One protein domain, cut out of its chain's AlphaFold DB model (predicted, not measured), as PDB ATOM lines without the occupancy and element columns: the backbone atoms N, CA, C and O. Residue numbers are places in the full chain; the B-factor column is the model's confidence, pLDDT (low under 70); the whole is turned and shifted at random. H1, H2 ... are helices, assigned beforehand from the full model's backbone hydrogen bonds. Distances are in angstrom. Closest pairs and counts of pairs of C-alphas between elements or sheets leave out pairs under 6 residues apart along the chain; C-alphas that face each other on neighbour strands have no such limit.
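What this domain is: This is residues 135 to 236 of the 253 residues of an uncharacterized protein of Pararobbsia alpina (UniProt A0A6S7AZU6). A long helix, H1, makes most of the length of a narrow rod; past Met 187 the backbone folds back, and H2 and then H3 return one after the other along H1, loosely, with residues 200 to 219 standing free. The printed part has 102 residues with three named helices and no named strand: all helix, extended, radius of gyration of the C-alphas 23.8 A, spans 84 by 23 by 10 A.

How they stand to each other: Start with H1, residues 135 to 187, where every O i to N i+4 pair is within hydrogen-bond range; H2, residues 192 to 216, has 20 of 21, and H3, residues 219 to 235, 12 of 13. H1 and H2 are close but not clearly touching: their closest C-alphas, of Met 187 and Phe 195, are 6.7 A apart. They run opposite ways at a shallow tilt of 14 degrees. H2 and H3 meet only through their link. H1 and H3 are near each other, with 13 pairs of C-alphas within 10 A.

Where its parts are: Find C-alpha 135 at (0.126, 71.655, 90.120); H1 runs 76.9 A from there. H2 spans 36.2 A; H3 spans 24.8 A, ending at C-alpha 235, (11.898, 73.334, 74.548).

The domain as a whole: The C-alphas farthest apart, of Arg 135 and Ser 191, are 83.5 A apart. Both links are tight, and the printed part has no cut. Look for pLDDT under 70 in 52 residues, among them 209 to 236.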
ATOM      1  N   ARG A 135      -1.231  71.855  90.653       88.12
ATOM      2  CA  ARG A 135       0.126  71.655  90.120       88.12
ATOM      3  C   ARG A 135       0.127  71.621  88.595       88.12
ATOM      4  O   ARG A 135       0.970  72.277  87.997       88.12
ATOM      5  N   GLU A 136      -0.814  70.908  87.983       89.50
ATOM      6  CA  GLU A 136      -0.956  70.853  86.522       89.50
ATOM      7  C   GLU A 136      -1.243  72.236  85.924       89.50
ATOM      8  O   GLU A 136      -0.624  72.610  84.935       89.50
ATOM      9  N   VAL A 137      -2.106  73.035  86.560       90.12
ATOM     10  CA  VAL A 137      -2.396  74.416  86.147       90.12
ATOM     11  C   VAL A 137      -1.155  75.298  86.243       90.12
ATOM     12  O   VAL A 137      -0.886  76.063  85.322       90.12
ATOM     13  N   VAL A 138      -0.369  75.188  87.318       89.75
ATOM     14  CA  VAL A 138       0.884  75.950  87.461       89.75
ATOM     15  C   VAL A 138       1.893  75.568  86.376       89.75
ATOM     16  O   VAL A 138       2.526  76.452  85.799       89.75
ATOM     17  N   VAL A 139       2.021  74.276  86.060       89.25
ATOM     18  CA  VAL A 139       2.888  73.805  84.969       89.25
ATOM     19  C   VAL A 139       2.398  74.342  83.624       89.25
ATOM     20  O   VAL A 139       3.174  74.971  82.908       89.25
ATOM     21  N   ALA A 140       1.108  74.198  83.315       87.31
ATOM     22  CA  ALA A 140       0.524  74.701  82.073       87.31
ATOM     23  C   ALA A 140       0.674  76.224  81.930       87.31
ATOM     24  O   ALA A 140       0.979  76.712  80.844       87.31
ATOM     25  N   GLN A 141       0.521  76.982  83.020       86.50
ATOM     26  CA  GLN A 141       0.751  78.426  83.010       86.50
ATOM     27  C   GLN A 141       2.215  78.750  82.695       86.50
ATOM     28  O   GLN A 141       2.477  79.597  81.849       86.50
ATOM     29  N   SER A 142       3.166  78.033  83.302       89.06
ATOM     30  CA  SER A 142       4.590  78.231  83.005       89.06
ATOM     31  C   SER A 142       4.941  77.905  81.548       89.06
ATOM     32  O   SER A 142       5.746  78.604  80.933       89.06
ATOM     33  N   GLU A 143       4.293  76.895  80.957       85.75
ATOM     34  CA  GLU A 143       4.442  76.583  79.536       85.75
ATOM     35  C   GLU A 143       3.882  77.698  78.647       85.75
ATOM     36  O   GLU A 143       4.524  78.068  77.664       85.75
ATOM     37  N   ILE A 144       2.714  78.256  78.981       89.56
ATOM     38  CA  ILE A 144       2.124  79.385  78.248       89.56
ATOM     39  C   ILE A 144       3.054  80.600  78.306       89.56
ATOM     40  O   ILE A 144       3.390  81.146  77.254       89.56
ATOM     41  N   ASP A 145       3.541  80.956  79.495       88.44
ATOM     42  CA  ASP A 145       4.448  82.089  79.685       88.44
ATOM     43  C   ASP A 145       5.747  81.898  78.873       88.44
ATOM     44  O   ASP A 145       6.227  82.826  78.218       88.44
ATOM     45  N   SER A 146       6.290  80.673  78.839       85.06
ATOM     46  CA  SER A 146       7.480  80.350  78.038       85.06
ATOM     47  C   SER A 146       7.236  80.486  76.527       85.06
ATOM     48  O   SER A 146       8.082  81.017  75.801       85.06
ATOM     49  N   LYS A 147       6.061  80.064  76.040       85.75
ATOM     50  CA  LYS A 147       5.674  80.197  74.628       85.75
ATOM     51  C   LYS A 147       5.465  81.654  74.242       85.75
ATOM     52  O   LYS A 147       5.802  82.034  73.123       85.75
ATOM     53  N   GLU A 148       4.941  82.472  75.148       89.88
ATOM     54  CA  GLU A 148       4.768  83.902  74.914       89.88
ATOM     55  C   GLU A 148       6.116  84.631  74.837       89.88
ATOM     56  O   GLU A 148       6.340  85.397  73.900       89.88
ATOM     57  N   GLN A 149       7.068  84.305  75.715       87.62
ATOM     58  CA  GLN A 149       8.443  84.813  75.615       87.62
ATOM     59  C   GLN A 149       9.114  84.414  74.294       87.62
ATOM     60  O   GLN A 149       9.742  85.246  73.638       87.62
ATOM     61  N   LEU A 150       8.943  83.160  73.866       83.06
ATOM     62  CA  LEU A 150       9.444  82.680  72.576       83.06
ATOM     63  C   LEU A 150       8.809  83.415  71.395       83.06
ATOM     64  O   LEU A 150       9.505  83.755  70.439       83.06
ATOM     65  N   LYS A 151       7.503  83.683  71.459       86.31
ATOM     66  CA  LYS A 151       6.797  84.451  70.434       86.31
ATOM     67  C   LYS A 151       7.365  85.868  70.320       86.31
ATOM     68  O   LYS A 151       7.637  86.304  69.207       86.31
ATOM     69  N   ILE A 152       7.595  86.544  71.446       89.38
ATOM     70  CA  ILE A 152       8.201  87.884  71.475       89.38
ATOM     71  C   ILE A 152       9.607  87.846  70.858       89.38
ATOM     72  O   ILE A 152       9.902  88.634  69.962       89.38
ATOM     73  N   ALA A 153      10.446  86.885  71.257       83.44
ATOM     74  CA  ALA A 153      11.792  86.735  70.704       83.44
ATOM     75  C   ALA A 153      11.781  86.464  69.187       83.44
ATOM     76  O   ALA A 153      12.620  86.980  68.446       83.44
ATOM     77  N   LEU A 154      10.813  85.679  68.701       82.94
ATOM     78  CA  LEU A 154      10.648  85.412  67.274       82.94
ATOM     79  C   LEU A 154      10.187  86.660  66.510       82.94
ATOM     80  O   LEU A 154      10.694  86.928  65.423       82.94
ATOM     81  N   GLU A 155       9.256  87.441  67.062       88.38
ATOM     82  CA  GLU A 155       8.825  88.714  66.473       88.38
ATOM     83  C   GLU A 155       9.987  89.722  66.400       88.38
ATOM     84  O   GLU A 155      10.183  90.371  65.367       88.38
ATOM     85  N   GLU A 156      10.828  89.800  67.435       89.56
ATOM     86  CA  GLU A 156      12.057  90.604  67.420       89.56
ATOM     87  C   GLU A 156      13.048  90.129  66.347       89.56
ATOM     88  O   GLU A 156      13.587  90.937  65.588       89.56
ATOM     89  N   ALA A 157      13.250  88.816  66.207       80.31
ATOM     90  CA  ALA A 157      14.121  88.262  65.172       80.31
ATOM     91  C   ALA A 157      13.588  88.535  63.753       80.31
ATOM     92  O   ALA A 157      14.352  88.927  62.866       80.31
ATOM     93  N   ILE A 158      12.277  88.381  63.530       83.12
ATOM     94  CA  ILE A 158      11.627  88.669  62.242       83.12
ATOM     95  C   ILE A 158      11.754  90.152  61.900       83.12
ATOM     96  O   ILE A 158      12.105  90.492  60.770       83.12
ATOM     97  N   THR A 159      11.498  91.048  62.852       87.62
ATOM     98  CA  THR A 159      11.621  92.495  62.620       87.62
ATOM     99  C   THR A 159      13.068  92.906  62.353       87.62
ATOM    100  O   THR A 159      13.315  93.678  61.423       87.62
ATOM    101  N   ALA A 160      14.037  92.337  63.077       86.69
ATOM    102  CA  ALA A 160      15.458  92.548  62.817       86.69
ATOM    103  C   ALA A 160      15.856  92.079  61.408       86.69
ATOM    104  O   ALA A 160      16.489  92.835  60.668       86.69
ATOM    105  N   LYS A 161      15.429  90.877  60.996       80.94
ATOM    106  CA  LYS A 161      15.703  90.342  59.653       80.94
ATOM    107  C   LYS A 161      14.986  91.106  58.545       80.94
ATOM    108  O   LYS A 161      15.568  91.309  57.484       80.94
ATOM    109  N   SER A 162      13.771  91.588  58.790       84.19
ATOM    110  CA  SER A 162      13.050  92.463  57.861       84.19
ATOM    111  C   SER A 162      13.806  93.776  57.632       84.19
ATOM    112  O   SER A 162      14.026  94.181  56.492       84.19
ATOM    113  N   LYS A 163      14.308  94.398  58.707       87.44
ATOM    114  CA  LYS A 163      15.135  95.610  58.620       87.44
ATOM    115  C   LYS A 163      16.468  95.352  57.915       87.44
ATOM    116  O   LYS A 163      16.938  96.194  57.153       87.44
ATOM    117  N   GLU A 164      17.079  94.195  58.157       75.62
ATOM    118  CA  GLU A 164      18.276  93.766  57.434       75.62
ATOM    119  C   GLU A 164      17.983  93.671  55.929       75.62
ATOM    120  O   GLU A 164      18.699  94.273  55.132       75.62
ATOM    121  N   ALA A 165      16.889  93.010  55.541       76.88
ATOM    122  CA  ALA A 165      16.460  92.901  54.149       76.88
ATOM    123  C   ALA A 165      16.170  94.269  53.506       76.88
ATOM    124  O   ALA A 165      16.560  94.498  52.363       76.88
ATOM    125  N   GLU A 166      15.553  95.203  54.235       81.06
ATOM    126  CA  GLU A 166      15.336  96.577  53.762       81.06
ATOM    127  C   GLU A 166      16.667  97.306  53.499       81.06
ATOM    128  O   GLU A 166      16.818  97.997  52.491       81.06
ATOM    129  N   ASN A 167      17.663  97.123  54.372       78.12
ATOM    130  CA  ASN A 167      18.996  97.694  54.176       78.12
ATOM    131  C   ASN A 167      19.708  97.074  52.967       78.12
ATOM    132  O   ASN A 167      20.302  97.807  52.176       78.12
ATOM    133  N   TRP A 168      19.613  95.753  52.788       72.44
ATOM    134  CA  TRP A 168      20.138  95.065  51.605       72.44
ATOM    135  C   TRP A 168      19.466  95.556  50.318       72.44
ATOM    136  O   TRP A 168      20.157  95.795  49.326       72.44
ATOM    137  N   ALA A 169      18.150  95.781  50.335       72.88
ATOM    138  CA  ALA A 169      17.424  96.343  49.198       72.88
ATOM    139  C   ALA A 169      17.929  97.755  48.855       72.88
ATOM    140  O   ALA A 169      18.301  98.007  47.712       72.88
ATOM    141  N   LYS A 170      18.078  98.637  49.855       77.38
ATOM    142  CA  LYS A 170      18.636  99.991  49.664       77.38
ATOM    143  C   LYS A 170      20.068  99.973  49.128       77.38
ATOM    144  O   LYS A 170      20.409 100.788  48.273       77.38
ATOM    145  N   MET A 171      20.913  99.062  49.612       70.81
ATOM    146  CA  MET A 171      22.277  98.898  49.093       70.81
ATOM    147  C   MET A 171      22.272  98.411  47.642       70.81
ATOM    148  O   MET A 171      23.063  98.900  46.840       70.81
ATOM    149  N   THR A 172      21.364  97.497  47.295       73.81
ATOM    150  CA  THR A 172      21.219  96.973  45.930       73.81
ATOM    151  C   THR A 172      20.732  98.059  44.970       73.81
ATOM    152  O   THR A 172      21.276  98.190  43.875       73.81
ATOM    153  N   ASP A 173      19.772  98.889  45.388       71.69
ATOM    154  CA  ASP A 173      19.301 100.035  44.603       71.69
ATOM    155  C   ASP A 173      20.402 101.093  44.433       71.69
ATOM    156  O   ASP A 173      20.639 101.566  43.324       71.69
ATOM    157  N   GLY A 174      21.171 101.391  45.488       70.12
ATOM    158  CA  GLY A 174      22.317 102.301  45.397       70.12
ATOM    159  C   GLY A 174      23.434 101.783  44.481       70.12
ATOM    160  O   GLY A 174      24.023 102.551  43.721       70.12
ATOM    161  N   GLN A 175      23.710 100.476  44.500       65.31
ATOM    162  CA  GLN A 175      24.641  99.842  43.562       65.31
ATOM    163  C   GLN A 175      24.104  99.868  42.129       65.31
ATOM    164  O   GLN A 175      24.865 100.100  41.190       65.31
ATOM    165  N   ARG A 176      22.796  99.667  41.947       64.50
ATOM    166  CA  ARG A 176      22.134  99.749  40.644       64.50
ATOM    167  C   ARG A 176      22.242 101.151  40.049       64.50
ATOM    168  O   ARG A 176      22.593 101.256  38.875       64.50
ATOM    169  N   ASP A 177      22.014 102.199  40.836       70.06
ATOM    170  CA  ASP A 177      22.150 103.588  40.382       70.06
ATOM    171  C   ASP A 177      23.602 103.927  40.021       70.06
ATOM    172  O   ASP A 177      23.859 104.486  38.958       70.06
ATOM    173  N   GLN A 178      24.576 103.485  40.824       71.31
ATOM    174  CA  GLN A 178      25.999 103.663  40.503       71.31
ATOM    175  C   GLN A 178      26.409 102.937  39.214       71.31
ATOM    176  O   GLN A 178      27.191 103.471  38.427       71.31
ATOM    177  N   ILE A 179      25.880 101.733  38.972       64.81
ATOM    178  CA  ILE A 179      26.120 100.990  37.728       64.81
ATOM    179  C   ILE A 179      25.454 101.694  36.543       64.81
ATOM    180  O   ILE A 179      26.064 101.769  35.478       64.81
ATOM    181  N   LEU A 180      24.238 102.220  36.704       64.69
ATOM    182  CA  LEU A 180      23.538 102.954  35.649       64.69
ATOM    183  C   LEU A 180      24.262 104.257  35.287       64.69
ATOM    184  O   LEU A 180      24.462 104.511  34.099       64.69
ATOM    185  N   ASP A 181      24.739 105.021  36.269       69.25
ATOM    186  CA  ASP A 181      25.511 106.248  36.040       69.25
ATOM    187  C   ASP A 181      26.894 105.961  35.430       69.25
ATOM    188  O   ASP A 181      27.339 106.638  34.492       69.25
ATOM    189  N   ALA A 182      27.572 104.907  35.894       63.59
ATOM    190  CA  ALA A 182      28.821 104.448  35.291       63.59
ATOM    191  C   ALA A 182      28.599 103.972  33.844       63.59
ATOM    192  O   ALA A 182      29.350 104.350  32.944       63.59
ATOM    193  N   ALA A 183      27.536 103.210  33.581       59.50
ATOM    194  CA  ALA A 183      27.193 102.739  32.242       59.50
ATOM    195  C   ALA A 183      26.800 103.892  31.305       59.50
ATOM    196  O   ALA A 183      27.234 103.909  30.152       59.50
ATOM    197  N   ALA A 184      26.036 104.877  31.788       63.06
ATOM    198  CA  ALA A 184      25.644 106.061  31.024       63.06
ATOM    199  C   ALA A 184      26.855 106.943  30.673       63.06
ATOM    200  O   ALA A 184      27.013 107.369  29.524       63.06
ATOM    201  N   SER A 185      27.761 107.168  31.630       60.53
ATOM    202  CA  SER A 185      28.979 107.956  31.404       60.53
ATOM    203  C   SER A 185      29.951 107.278  30.430       60.53
ATOM    204  O   SER A 185      30.514 107.954  29.562       60.53
ATOM    205  N   VAL A 186      30.097 105.950  30.490       62.00
ATOM    206  CA  VAL A 186      30.907 105.168  29.540       62.00
ATOM    207  C   VAL A 186      30.264 105.125  28.147       62.00
ATOM    208  O   VAL A 186      30.970 105.303  27.152       62.00
ATOM    209  N   MET A 187      28.934 104.992  28.053       54.97
ATOM    210  CA  MET A 187      28.196 105.048  26.780       54.97
ATOM    211  C   MET A 187      28.423 106.359  26.019       54.97
ATOM    212  O   MET A 187      28.497 106.348  24.793       54.97
ATOM    213  N   SER A 188      28.578 107.482  26.727       56.81
ATOM    214  CA  SER A 188      28.823 108.788  26.099       56.81
ATOM    215  C   SER A 188      30.223 108.953  25.482       56.81
ATOM    216  O   SER A 188      30.429 109.870  24.689       56.81
ATOM    217  N   LYS A 189      31.193 108.089  25.829       57.44
ATOM    218  CA  LYS A 189      32.620 108.273  25.492       57.44
ATOM    219  C   LYS A 189      33.225 107.192  24.588       57.44
ATOM    220  O   LYS A 189      34.350 107.378  24.129       57.44
ATOM    221  N   GLN A 190      32.536 106.081  24.313       53.16
ATOM    222  CA  GLN A 190      33.108 104.950  23.564       53.16
ATOM    223  C   GLN A 190      32.310 104.529  22.323       53.16
ATOM    224  O   GLN A 190      31.089 104.635  22.254       53.16
ATOM    225  N   SER A 191      33.044 104.026  21.321       56.31
ATOM    226  CA  SER A 191      32.498 103.541  20.048       56.31
ATOM    227  C   SER A 191      31.537 102.359  20.245       56.31
ATOM    228  O   SER A 191      31.729 101.531  21.137       56.31
ATOM    229  N   ARG A 192      30.538 102.235  19.360       59.56
ATOM    230  CA  ARG A 192      29.471 101.212  19.409       59.56
ATOM    231  C   ARG A 192      29.969  99.771  19.618       59.56
ATOM    232  O   ARG A 192      29.241  98.978  20.201       59.56
ATOM    233  N   GLY A 193      31.179  99.420  19.172       65.00
ATOM    234  CA  GLY A 193      31.737  98.070  19.338       65.00
ATOM    235  C   GLY A 193      32.144  97.735  20.778       65.00
ATOM    236  O   GLY A 193      31.934  96.615  21.236       65.00
ATOM    237  N   THR A 194      32.668  98.713  21.521       62.38
ATOM    238  CA  THR A 194      33.082  98.535  22.923       62.38
ATOM    239  C   THR A 194      31.870  98.407  23.848       62.38
ATOM    240  O   THR A 194      31.905  97.659  24.822       62.38
ATOM    241  N   PHE A 195      30.764  99.068  23.490       64.12
ATOM    242  CA  PHE A 195      29.485  98.973  24.193       64.12
ATOM    243  C   PHE A 195      28.896  97.553  24.167       64.12
ATOM    244  O   PHE A 195      28.515  97.029  25.213       64.12
ATOM    245  N   TRP A 196      28.877  96.896  23.001       70.19
ATOM    246  CA  TRP A 196      28.379  95.519  22.880       70.19
ATOM    247  C   TRP A 196      29.202  94.525  23.699       70.19
ATOM    248  O   TRP A 196      28.635  93.661  24.366       70.19
ATOM    249  N   TRP A 197      30.528  94.682  23.710       69.31
ATOM    250  CA  TRP A 197      31.399  93.865  24.553       69.31
ATOM    251  C   TRP A 197      31.154  94.095  26.046       69.31
ATOM    252  O   TRP A 197      31.088  93.124  26.795       69.31
ATOM    253  N   GLY A 198      30.951  95.345  26.471       67.88
ATOM    254  CA  GLY A 198      30.593  95.671  27.855       67.88
ATOM    255  C   GLY A 198      29.251  95.070  28.282       67.88
ATOM    256  O   GLY A 198      29.135  94.561  29.394       67.88
ATOM    257  N   LEU A 199      28.261  95.054  27.386       70.69
ATOM    258  CA  LEU A 199      26.940  94.481  27.654       70.69
ATOM    259  C   LEU A 199      27.008  92.953  27.795       70.69
ATOM    260  O   LEU A 199      26.448  92.403  28.741       70.69
ATOM    261  N   ILE A 200      27.753  92.277  26.914       73.25
ATOM    262  CA  ILE A 200      27.988  90.826  27.001       73.25
ATOM    263  C   ILE A 200      28.730  90.475  28.297       73.25
ATOM    264  O   ILE A 200      28.305  89.573  29.015       73.25
ATOM    265  N   LEU A 201      29.797  91.207  28.636       72.12
ATOM    266  CA  LEU A 201      30.535  91.003  29.887       72.12
ATOM    267  C   LEU A 201      29.650  91.225  31.118       72.12
ATOM    268  O   LEU A 201      29.685  90.411  32.036       72.12
ATOM    269  N   GLY A 202      28.819  92.270  31.125       69.88
ATOM    270  CA  GLY A 202      27.864  92.523  32.206       69.88
ATOM    271  C   GLY A 202      26.847  91.390  32.380       69.88
ATOM    272  O   GLY A 202      26.555  90.990  33.504       69.88
ATOM    273  N   LEU A 203      26.359  90.815  31.278       69.94
ATOM    274  CA  LEU A 203      25.419  89.689  31.294       69.94
ATOM    275  C   LEU A 203      26.076  88.413  31.844       69.94
ATOM    276  O   LEU A 203      25.485  87.718  32.670       69.94
ATOM    277  N   VAL A 204      27.326  88.150  31.452       71.69
ATOM    278  CA  VAL A 204      28.126  87.028  31.966       71.69
ATOM    279  C   VAL A 204      28.411  87.192  33.461       71.69
ATOM    280  O   VAL A 204      28.206  86.250  34.222       71.69
ATOM    281  N   PHE A 205      28.811  88.384  33.912       73.12
ATOM    282  CA  PHE A 205      29.029  88.645  35.337       73.12
ATOM    283  C   PHE A 205      27.747  88.512  36.161       73.12
ATOM    284  O   PHE A 205      27.794  87.967  37.259       73.12
ATOM    285  N   ASN A 206      26.600  88.943  35.632       70.50
ATOM    286  CA  ASN A 206      25.318  88.810  36.323       70.50
ATOM    287  C   ASN A 206      24.866  87.339  36.433       70.50
ATOM    288  O   ASN A 206      24.380  86.907  37.477       70.50
ATOM    289  N   LEU A 207      25.104  86.535  35.390       69.44
ATOM    290  CA  LEU A 207      24.898  85.083  35.430       69.44
ATOM    291  C   LEU A 207      25.805  84.402  36.460       69.44
ATOM    292  O   LEU A 207      25.334  83.558  37.217       69.44
ATOM    293  N   ILE A 208      27.082  84.794  36.532       72.50
ATOM    294  CA  ILE A 208      28.031  84.271  37.526       72.50
ATOM    295  C   ILE A 208      27.613  84.684  38.941       72.50
ATOM    296  O   ILE A 208      27.588  83.842  39.830       72.50
ATOM    297  N   ALA A 209      27.232  85.945  39.156       66.38
ATOM    298  CA  ALA A 209      26.758  86.427  40.451       66.38
ATOM    299  C   ALA A 209      25.488  85.690  40.896       66.38
ATOM    300  O   ALA A 209      25.416  85.240  42.035       66.38
ATOM    301  N   SER A 210      24.533  85.483  39.984       63.88
ATOM    302  CA  SER A 210      23.311  84.713  40.245       63.88
ATOM    303  C   SER A 210      23.607  83.240  40.543       63.88
ATOM    304  O   SER A 210      22.991  82.659  41.432       63.88
ATOM    305  N   ALA A 211      24.575  82.636  39.846       65.81
ATOM    306  CA  ALA A 211      25.017  81.270  40.109       65.81
ATOM    307  C   ALA A 211      25.728  81.147  41.466       65.81
ATOM    308  O   ALA A 211      25.458  80.207  42.205       65.81
ATOM    309  N   ILE A 212      26.577  82.112  41.833       66.81
ATOM    310  CA  ILE A 212      27.213  82.173  43.158       66.81
ATOM    311  C   ILE A 212      26.149  82.328  44.249       66.81
ATOM    312  O   ILE A 212      26.206  81.618  45.246       66.81
ATOM    313  N   TRP A 213      25.142  83.181  44.041       59.41
ATOM    314  CA  TRP A 213      24.024  83.359  44.972       59.41
ATOM    315  C   TRP A 213      23.167  82.090  45.114       59.41
ATOM    316  O   TRP A 213      22.743  81.741  46.211       59.41
ATOM    317  N   ALA A 214      22.943  81.367  44.014       58.38
ATOM    318  CA  ALA A 214      22.223  80.096  44.027       58.38
ATOM    319  C   ALA A 214      23.017  78.975  44.722       58.38
ATOM    320  O   ALA A 214      22.420  78.139  45.397       58.38
ATOM    321  N   VAL A 215      24.350  78.964  44.582       56.56
ATOM    322  CA  VAL A 215      25.248  77.973  45.201       56.56
ATOM    323  C   VAL A 215      25.505  78.266  46.679       56.56
ATOM    324  O   VAL A 215      25.588  77.329  47.464       56.56
ATOM    325  N   MET A 216      25.604  79.538  47.081       56.34
ATOM    326  CA  MET A 216      25.775  79.912  48.492       56.34
ATOM    327  C   MET A 216      24.528  79.642  49.341       56.34
ATOM    328  O   MET A 216      24.629  79.643  50.563       56.34
ATOM    329  N   GLY A 217      23.378  79.369  48.714       50.91
ATOM    330  CA  GLY A 217      22.116  79.212  49.423       50.91
ATOM    331  C   GLY A 217      21.675  80.536  50.045       50.91
ATOM    332  O   GLY A 217      22.463  81.448  50.257       50.91
ATOM    333  N   ASN A 218      20.379  80.689  50.305       52.69
ATOM    334  CA  ASN A 218      19.874  81.904  50.934       52.69
ATOM    335  C   ASN A 218      20.408  81.961  52.383       52.69
ATOM    336  O   ASN A 218      19.911  81.186  53.208       52.69
ATOM    337  N   PRO A 219      21.383  82.833  52.720       53.47
ATOM    338  CA  PRO A 219      22.110  82.764  53.994       53.47
ATOM    339  C   PRO A 219      21.193  82.994  55.203       53.47
ATOM    340  O   PRO A 219      21.485  82.563  56.312       53.47
ATOM    341  N   GLY A 220      20.021  83.605  54.993       50.84
ATOM    342  CA  GLY A 220      19.004  83.752  56.032       50.84
ATOM    343  C   GLY A 220      18.235  82.468  56.358       50.84
ATOM    344  O   GLY A 220      17.719  82.349  57.463       50.84
ATOM    345  N   LYS A 221      18.132  81.499  55.440       52.12
ATOM    346  CA  LYS A 221      17.331  80.284  55.669       52.12
ATOM    347  C   LYS A 221      18.030  79.333  56.634       52.12
ATOM    348  O   LYS A 221      17.376  78.808  57.527       52.12
ATOM    349  N   GLU A 222      19.334  79.133  56.471       55.81
ATOM    350  CA  GLU A 222      20.116  78.233  57.326       55.81
ATOM    351  C   GLU A 222      20.221  78.757  58.760       55.81
ATOM    352  O   GLU A 222      20.013  77.983  59.691       55.81
ATOM    353  N   ASP A 223      20.408  80.066  58.949       57.28
ATOM    354  CA  ASP A 223      20.401  80.693  60.277       57.28
ATOM    355  C   ASP A 223      19.032  80.593  60.962       57.28
ATOM    356  O   ASP A 223      18.953  80.312  62.158       57.28
ATOM    357  N   ILE A 224      17.939  80.767  60.211       57.44
ATOM    358  CA  ILE A 224      16.579  80.598  60.741       57.44
ATOM    359  C   ILE A 224      16.336  79.131  61.120       57.44
ATOM    360  O   ILE A 224      15.818  78.865  62.200       57.44
ATOM    361  N   TYR A 225      16.755  78.164  60.298       60.69
ATOM    362  CA  TYR A 225      16.646  76.739  60.636       60.69
ATOM    363  C   TYR A 225      17.527  76.344  61.828       60.69
ATOM    364  O   TYR A 225      17.094  75.556  62.669       60.69
ATOM    365  N   ALA A 226      18.735  76.900  61.940       61.94
ATOM    366  CA  ALA A 226      19.634  76.655  63.061       61.94
ATOM    367  C   ALA A 226      19.084  77.243  64.369       61.94
ATOM    368  O   ALA A 226      19.128  76.577  65.403       61.94
ATOM    369  N   GLN A 227      18.501  78.446  64.325       62.28
ATOM    370  CA  GLN A 227      17.829  79.047  65.480       62.28
ATOM    371  C   GLN A 227      16.562  78.279  65.864       62.28
ATOM    372  O   GLN A 227      16.360  78.023  67.049       62.28
ATOM    373  N   ILE A 228      15.758  77.825  64.894       63.66
ATOM    374  CA  ILE A 228      14.589  76.969  65.151       63.66
ATOM    375  C   ILE A 228      15.016  75.646  65.806       63.66
ATOM    376  O   ILE A 228      14.445  75.281  66.827       63.66
ATOM    377  N   MET A 229      16.060  74.970  65.308       63.38
ATOM    378  CA  MET A 229      16.572  73.735  65.928       63.38
ATOM    379  C   MET A 229      17.180  73.962  67.320       63.38
ATOM    380  O   MET A 229      17.084  73.097  68.192       63.38
ATOM    381  N   HIS A 230      17.819  75.110  67.557       65.06
ATOM    382  CA  HIS A 230      18.338  75.464  68.879       65.06
ATOM    383  C   HIS A 230      17.200  75.731  69.875       65.06
ATOM    384  O   HIS A 230      17.259  75.279  71.016       65.06
ATOM    385  N   ILE A 231      16.137  76.407  69.432       61.22
ATOM    386  CA  ILE A 231      14.917  76.630  70.215       61.22
ATOM    387  C   ILE A 231      14.208  75.300  70.504       61.22
ATOM    388  O   ILE A 231      13.838  75.045  71.645       61.22
ATOM    389  N   GLU A 232      14.090  74.408  69.519       60.44
ATOM    390  CA  GLU A 232      13.479  73.084  69.686       60.44
ATOM    391  C   GLU A 232      14.241  72.223  70.714       60.44
ATOM    392  O   GLU A 232      13.628  71.570  71.558       60.44
ATOM    393  N   ARG A 233      15.581  72.310  70.742       60.16
ATOM    394  CA  ARG A 233      16.412  71.667  71.779       60.16
ATOM    395  C   ARG A 233      16.231  72.252  73.179       60.16
ATOM    396  O   ARG A 233      16.386  71.517  74.148       60.16
ATOM    397  N   LEU A 234      15.933  73.543  73.301       57.81
ATOM    398  CA  LEU A 234      15.673  74.181  74.597       57.81
ATOM    399  C   LEU A 234      14.259  73.883  75.119       57.81
ATOM    400  O   LEU A 234      14.054  73.858  76.329       57.81
ATOM    401  N   VAL A 235      13.305  73.624  74.221       57.31
ATOM    402  CA  VAL A 235      11.898  73.334  74.548       57.31
ATOM    403  C   VAL A 235      11.640  71.833  74.776       57.31
ATOM    404  O   VAL A 235      10.647  71.471  75.400       57.31
ATOM    405  N   SER A 236      12.526  70.933  74.335       49.78
ATOM    406  CA  SER A 236      12.412  69.483  74.588       49.78
ATOM    407  C   SER A 236      13.751  68.823  74.954       49.78
ATOM    408  O   SER A 236      14.380  68.187  74.104       49.78
TER     409      SER A 236